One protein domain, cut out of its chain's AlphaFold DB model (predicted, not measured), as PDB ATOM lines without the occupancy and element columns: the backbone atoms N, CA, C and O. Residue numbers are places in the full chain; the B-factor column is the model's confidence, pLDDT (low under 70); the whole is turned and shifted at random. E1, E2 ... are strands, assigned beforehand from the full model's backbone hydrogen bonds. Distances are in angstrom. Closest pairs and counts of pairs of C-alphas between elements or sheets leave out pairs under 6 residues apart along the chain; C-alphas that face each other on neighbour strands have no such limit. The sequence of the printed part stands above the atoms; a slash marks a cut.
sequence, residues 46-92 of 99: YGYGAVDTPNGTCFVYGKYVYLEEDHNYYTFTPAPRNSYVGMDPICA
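This is residues 46 to 92 of the 99 residues of an uncharacterized protein of Elizabethkingia anophelis 502 (UniProt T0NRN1). Two antiparallel hairpins share one long, sharply bent strand, E2, and spread from its bend like the arms of an L: E1 with the first part of E2 makes one arm, the last part of E2 with E3 the other. After E3 a tail with no named element, residues 79 to 92, loops round near the corner and folds back to E2, where residues 90 to 91 pair with residues 58 to 59. The printed part has 47 residues with no named helix and three named strands, E1, E2 and E3 along the chain and in that order across one antiparallel sheet, a class of all strand. The whole is only just loose, close to compact, with a radius of gyration of the C-alphas of 11.8 A, and its outline is flat, 35 by 24 by 12 A.

Start at Tyr 46, where E1, residues 46 to 53, begins; a tight link of 2 residues leads to E2, residues 56 to 67. These two form an antiparallel hairpin, with 135 degrees between their directions. Look at N 51 and O 58, 2.8 A apart, and N 49 and O 60, 2.9 A apart, both within hydrogen-bond range. At residue 61 E2 bends by 76 degrees. Another tight link of 2 residues leads to E3, residues 70 to 78, which forms an antiparallel hairpin with E2 at 131 degrees. Here N 65 and O 75 are 2.9 A apart, within hydrogen-bond range. E3 itself bends by 63 degrees at residue 73. The three strands make a meander, each the antiparallel neighbour of the one before, in a strongly twisted sheet with E1 and E3 as edge strands. The closest C-alphas of E1 and E3 are those of Gly 49 and Phe 76, 7.0 A apart. Farther on, residues 90 to 91 pair antiparallel with residues 58 to 59 of E2.

Find C-alpha 46 at (-40.795, -33.637, -0.951); from there E1 runs 20.8 A to C-alpha 53. E2 begins at C-alpha 56, at (-60.422, -35.526, -11.954), and measures 29.8 A from first to last C-alpha; with 12 residues it is the longest strand by residues. E3 starts at Asp 70 and runs 20.9 A to C-alpha 78, at (-48.000, -28.385, -4.547).

Look for the two C-alphas farthest apart at Asn 55 and Glu 69, 36.5 A from each other. The printed part has no cut from residue 46 to residue 92. Residues 79 to 92, which hold no named element, have C-alphas 7 to 15 A from the mean of the C-alphas. In the B-factor column you will find a mean pLDDT of the printed part of 87.9; no printed residue is under 70.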
ATOM      1  N   TYR A  46     -40.305 -33.850   0.410       93.75
ATOM      2  CA  TYR A  46     -40.795 -33.637  -0.951       93.75
ATOM      3  C   TYR A  46     -41.309 -34.938  -1.557       93.75
ATOM      4  O   TYR A  46     -40.713 -35.998  -1.373       93.75
ATOM      5  N   GLY A  47     -42.392 -34.851  -2.323       93.81
ATOM      6  CA  GLY A  47     -42.982 -36.011  -2.977       93.81
ATOM      7  C   GLY A  47     -44.223 -35.663  -3.784       93.81
ATOM      8  O   GLY A  47     -44.603 -34.498  -3.892       93.81
ATOM      9  N   TYR A  48     -44.862 -36.689  -4.345       93.12
ATOM     10  CA  TYR A  48     -46.133 -36.533  -5.047       93.12
ATOM     11  C   TYR A  48     -47.306 -36.528  -4.068       93.12
ATOM     12  O   TYR A  48     -47.356 -37.353  -3.155       93.12
ATOM     13  N   GLY A  49     -48.253 -35.618  -4.278       92.38
ATOM     14  CA  GLY A  49     -49.532 -35.551  -3.577       92.38
ATOM     15  C   GLY A  49     -50.692 -35.467  -4.561       92.38
ATOM     16  O   GLY A  49     -50.534 -34.969  -5.674       92.38
ATOM     17  N   ALA A  50     -51.852 -35.983  -4.161       91.94
ATOM     18  CA  ALA A  50     -53.075 -35.901  -4.948       91.94
ATOM     19  C   ALA A  50     -53.725 -34.521  -4.778       91.94
ATOM     20  O   ALA A  50     -53.902 -34.043  -3.656       91.94
ATOM     21  N   VAL A  51     -54.091 -33.895  -5.892       89.50
ATOM     22  CA  VAL A  51     -54.824 -32.633  -5.943       89.50
ATOM     23  C   VAL A  51     -56.042 -32.814  -6.830       89.50
ATOM     24  O   VAL A  51     -55.934 -33.232  -7.984       89.50
ATOM     25  N   ASP A  52     -57.206 -32.477  -6.289       88.62
ATOM     26  CA  ASP A  52     -58.446 -32.494  -7.049       88.62
ATOM     27  C   ASP A  52     -58.489 -31.320  -8.032       88.62
ATOM     28  O   ASP A  52     -58.176 -30.172  -7.706       88.62
ATOM     29  N   THR A  53     -58.889 -31.623  -9.258       85.25
ATOM     30  CA  THR A  53     -59.081 -30.678 -10.359       85.25
ATOM     31  C   THR A  53     -60.528 -30.761 -10.850       85.25
ATOM     32  O   THR A  53     -61.238 -31.712 -10.516       85.25
ATOM     33  N   PRO A  54     -60.997 -29.810 -11.679       84.81
ATOM     34  CA  PRO A  54     -62.365 -29.847 -12.199       84.81
ATOM     35  C   PRO A  54     -62.734 -31.137 -12.951       84.81
ATOM     36  O   PRO A  54     -63.906 -31.498 -12.974       84.81
ATOM     37  N   ASN A  55     -61.750 -31.824 -13.544       82.81
ATOM     38  CA  ASN A  55     -61.969 -32.983 -14.415       82.81
ATOM     39  C   ASN A  55     -61.408 -34.297 -13.843       82.81
ATOM     40  O   ASN A  55     -61.306 -35.271 -14.579       82.81
ATOM     41  N   GLY A  56     -61.014 -34.336 -12.568       85.69
ATOM     42  CA  GLY A  56     -60.422 -35.526 -11.954       85.69
ATOM     43  C   GLY A  56     -59.315 -35.186 -10.967       85.69
ATOM     44  O   GLY A  56     -59.159 -34.034 -10.564       85.69
ATOM     45  N   THR A  57     -58.513 -36.173 -10.593       89.75
ATOM     46  CA  THR A  57     -57.418 -35.998  -9.630       89.75
ATOM     47  C   THR A  57     -56.072 -36.028 -10.351       89.75
ATOM     48  O   THR A  57     -55.815 -36.916 -11.166       89.75
ATOM     49  N   CYS A  58     -55.196 -35.077 -10.031       90.94
ATOM     50  CA  CYS A  58     -53.817 -35.045 -10.505       90.94
ATOM     51  C   CYS A  58     -52.842 -35.298  -9.357       90.94
ATOM     52  O   CYS A  58     -52.971 -34.730  -8.278       90.94
ATOM     53  N   PHE A  59     -51.827 -36.115  -9.602       92.00
ATOM     54  CA  PHE A  59     -50.684 -36.299  -8.725       92.00
ATOM     55  C   PHE A  59     -49.605 -35.300  -9.117       92.00
ATOM     56  O   PHE A  59     -49.097 -35.325 -10.238       92.00
ATOM     57  N   VAL A  60     -49.259 -34.413  -8.193       92.56
ATOM     58  CA  VAL A  60     -48.318 -33.316  -8.428       92.56
ATOM     59  C   VAL A  60     -47.193 -33.380  -7.417       92.56
ATOM     60  O   VAL A  60     -47.412 -33.738  -6.262       92.56
ATOM     61  N   TYR A  61     -45.982 -33.041  -7.844       93.69
ATOM     62  CA  TYR A  61     -44.852 -32.943  -6.934       93.69
ATOM     63  C   TYR A  61     -44.994 -31.702  -6.045       93.69
ATOM     64  O   TYR A  61     -45.478 -30.660  -6.488       93.69
ATOM     65  N   GLY A  62     -44.590 -31.793  -4.784       94.06
ATOM     66  CA  GLY A  62     -44.735 -30.704  -3.827       94.06
ATOM     67  C   GLY A  62     -44.040 -30.980  -2.506       94.06
ATOM     68  O   GLY A  62     -43.210 -31.885  -2.399       94.06
ATOM     69  N   LYS A  63     -44.377 -30.168  -1.506       95.00
ATOM     70  CA  LYS A  63     -43.788 -30.212  -0.169       95.00
ATOM     71  C   LYS A  63     -44.836 -30.598   0.867       95.00
ATOM     72  O   LYS A  63     -45.875 -29.944   0.969       95.00
ATOM     73  N   TYR A  64     -44.511 -31.606   1.660       94.56
ATOM     74  CA  TYR A  64     -45.205 -31.970   2.885       94.56
ATOM     75  C   TYR A  64     -44.575 -31.224   4.059       94.56
ATOM     76  O   TYR A  64     -43.353 -31.170   4.165       94.56
ATOM     77  N   VAL A  65     -45.398 -30.629   4.918       94.19
ATOM     78  CA  VAL A  65     -44.963 -30.003   6.174       94.19
ATOM     79  C   VAL A  65     -45.744 -30.639   7.310       94.19
ATOM     80  O   VAL A  65     -46.978 -30.580   7.299       94.19
ATOM     81  N   TYR A  66     -45.039 -31.223   8.271       93.44
ATOM     82  CA  TYR A  66     -45.610 -31.915   9.426       93.44
ATOM     83  C   TYR A  66     -44.936 -31.456  10.720       93.44
ATOM     84  O   TYR A  66     -43.891 -30.801  10.710       93.44
ATOM     85  N   LEU A  67     -45.571 -31.761  11.850       90.38
ATOM     86  CA  LEU A  67     -44.948 -31.601  13.161       90.38
ATOM     87  C   LEU A  67     -43.921 -32.721  13.341       90.38
ATOM     88  O   LEU A  67     -44.265 -33.882  13.154       90.38
ATOM     89  N   GLU A  68     -42.692 -32.392  13.739       85.00
ATOM     90  CA  GLU A  68     -41.603 -33.381  13.881       85.00
ATOM     91  C   GLU A  68     -41.987 -34.538  14.826       85.00
ATOM     92  O   GLU A  68     -41.622 -35.689  14.626       85.00
ATOM     93  N   GLU A  69     -42.791 -34.244  15.848       86.38
ATOM     94  CA  GLU A  69     -43.238 -35.241  16.826       86.38
ATOM     95  C   GLU A  69     -44.399 -36.120  16.326       86.38
ATOM     96  O   GLU A  69     -44.703 -37.132  16.958       86.38
ATOM     97  N   ASP A  70     -45.063 -35.743  15.224       83.31
ATOM     98  CA  ASP A  70     -46.225 -36.448  14.677       83.31
ATOM     99  C   ASP A  70     -46.334 -36.291  13.148       83.31
ATOM    100  O   ASP A  70     -46.977 -35.379  12.619       83.31
ATOM    101  N   HIS A  71     -45.745 -37.251  12.432       81.75
ATOM    102  CA  HIS A  71     -45.756 -37.320  10.968       81.75
ATOM    103  C   HIS A  71     -47.139 -37.668  10.375       81.75
ATOM    104  O   HIS A  71     -47.285 -37.720   9.154       81.75
ATOM    105  N   ASN A  72     -48.170 -37.920  11.195       82.00
ATOM    106  CA  ASN A  72     -49.504 -38.263  10.686       82.00
ATOM    107  C   ASN A  72     -50.315 -37.033  10.264       82.00
ATOM    108  O   ASN A  72     -51.251 -37.159   9.471       82.00
ATOM    109  N   TYR A  73     -49.974 -35.849  10.780       82.38
ATOM    110  CA  TYR A  73     -50.642 -34.598  10.433       82.38
ATOM    111  C   TYR A  73     -49.726 -33.735   9.584       82.38
ATOM    112  O   TYR A  73     -48.795 -33.103  10.082       82.38
ATOM    113  N   TYR A  74     -50.035 -33.677   8.293       90.94
ATOM    114  CA  TYR A  74     -49.289 -32.876   7.343       90.94
ATOM    115  C   TYR A  74     -50.189 -31.924   6.567       90.94
ATOM    116  O   TYR A  74     -51.385 -32.145   6.369       90.94
ATOM    117  N   THR A  75     -49.567 -30.867   6.063       93.25
ATOM    118  CA  THR A  75     -50.113 -30.060   4.975       93.25
ATOM    119  C   THR A  75     -49.287 -30.315   3.726       93.25
ATOM    120  O   THR A  75     -48.067 -30.442   3.803       93.25
ATOM    121  N   PHE A  76     -49.950 -30.417   2.577       94.31
ATOM    122  CA  PHE A  76     -49.287 -30.539   1.283       94.31
ATOM    123  C   PHE A  76     -49.418 -29.219   0.531       94.31
ATOM    124  O   PHE A  76     -50.515 -28.685   0.381       94.31
ATOM    125  N   THR A  77     -48.293 -28.681   0.069       93.44
ATOM    126  CA  THR A  77     -48.262 -27.528  -0.832       93.44
ATOM    127  C   THR A  77     -47.687 -27.981  -2.167       93.44
ATOM    128  O   THR A  77     -46.511 -28.357  -2.215       93.44
ATOM    129  N   PRO A  78     -48.480 -27.965  -3.245       91.88
ATOM    130  CA  PRO A  78     -48.000 -28.385  -4.547       91.88
ATOM    131  C   PRO A  78     -46.962 -27.398  -5.082       91.88
ATOM    132  O   PRO A  78     -47.042 -26.189  -4.846       91.88
ATOM    133  N   ALA A  79     -45.966 -27.921  -5.788       87.88
ATOM    134  CA  ALA A  79     -44.955 -27.096  -6.415       87.88
ATOM    135  C   ALA A  79     -45.536 -26.361  -7.636       87.88
ATOM    136  O   ALA A  79     -46.402 -26.913  -8.318       87.88
ATOM    137  N   PRO A  80     -45.042 -25.150  -7.952       81.38
ATOM    138  CA  PRO A  80     -45.401 -24.475  -9.194       81.38
ATOM    139  C   PRO A  80     -45.024 -25.321 -10.408       81.38
ATOM    140  O   PRO A  80     -43.982 -25.993 -10.406       81.38
ATOM    141  N   ARG A  81     -45.808 -25.240 -11.481       73.31
ATOM    142  CA  ARG A  81     -45.503 -25.938 -12.733       73.31
ATOM    143  C   ARG A  81     -44.078 -25.644 -13.222       73.31
ATOM    144  O   ARG A  81     -43.629 -24.501 -13.233       73.31
ATOM    145  N   ASN A  82     -43.377 -26.689 -13.669       76.56
ATOM    146  CA  ASN A  82     -41.998 -26.643 -14.182       76.56
ATOM    147  C   ASN A  82     -40.924 -26.200 -13.167       76.56
ATOM    148  O   ASN A  82     -39.793 -25.923 -13.564       76.56
ATOM    149  N   SER A  83     -41.238 -26.134 -11.870       83.06
ATOM    150  CA  SER A  83     -40.229 -25.839 -10.838       83.06
ATOM    151  C   SER A  83     -39.242 -26.993 -10.612       83.06
ATOM    152  O   SER A  83     -38.122 -26.760 -10.162       83.06
ATOM    153  N   TYR A  84     -39.623 -28.221 -10.982       80.44
ATOM    154  CA  TYR A  84     -38.794 -29.420 -10.880       80.44
ATOM    155  C   TYR A  84     -38.734 -30.144 -12.229       80.44
ATOM    156  O   TYR A  84     -39.757 -30.547 -12.781       80.44
ATOM    157  N   VAL A  85     -37.523 -30.315 -12.766       83.62
ATOM    158  CA  VAL A  85     -37.300 -31.006 -14.046       83.62
ATOM    159  C   VAL A  85     -37.601 -32.497 -13.889       83.62
ATOM    160  O   VAL A  85     -37.067 -33.143 -12.990       83.62
ATOM    161  N   GLY A  86     -38.428 -33.044 -14.785       83.06
ATOM    162  CA  GLY A  86     -38.796 -34.463 -14.794       83.06
ATOM    163  C   GLY A  86     -39.867 -34.854 -13.772       83.06
ATOM    164  O   GLY A  86     -40.095 -36.044 -13.576       83.06
ATOM    165  N   MET A  87     -40.511 -33.875 -13.129       85.94
ATOM    166  CA  MET A  87     -41.597 -34.094 -12.169       85.94
ATOM    167  C   MET A  87     -42.915 -33.513 -12.690       85.94
ATOM    168  O   MET A  87     -43.521 -32.639 -12.067       85.94
ATOM    169  N   ASP A  88     -43.319 -33.957 -13.879       86.56
ATOM    170  CA  ASP A  88     -44.554 -33.507 -14.515       86.56
ATOM    171  C   ASP A  88     -45.797 -34.043 -13.774       86.56
ATOM    172  O   ASP A  88     -45.795 -35.190 -13.318       86.56
ATOM    173  N   PRO A  89     -46.878 -33.246 -13.658       87.69
ATOM    174  CA  PRO A  89     -48.152 -33.713 -13.119       87.69
ATOM    175  C   PRO A  89     -48.682 -34.953 -13.843       87.69
ATOM    176  O   PRO A  89     -48.717 -34.995 -15.073       87.69
ATOM    177  N   ILE A  90     -49.173 -35.926 -13.077       89.25
ATOM    178  CA  ILE A  90     -49.812 -37.139 -13.601       89.25
ATOM    179  C   ILE A  90     -51.300 -37.061 -13.279       89.25
ATOM    180  O   ILE A  90     -51.681 -37.175 -12.119       89.25
ATOM    181  N   CYS A  91     -52.152 -36.874 -14.279       88.12
ATOM    182  CA  CYS A  91     -53.593 -36.755 -14.074       88.12
ATOM    183  C   CYS A  91     -54.324 -38.052 -14.424       88.12
ATOM    184  O   CYS A  91     -53.996 -38.710 -15.410       88.12
ATOM    185  N   ALA A  92     -55.311 -38.415 -13.603       78.38
ATOM    186  CA  ALA A  92     -56.362 -39.323 -14.038       78.38
ATOM    187  C   ALA A  92     -57.274 -38.565 -15.021       78.38
ATOM    188  O   ALA A  92     -57.618 -37.406 -14.771       78.38
TER     189      ALA A  92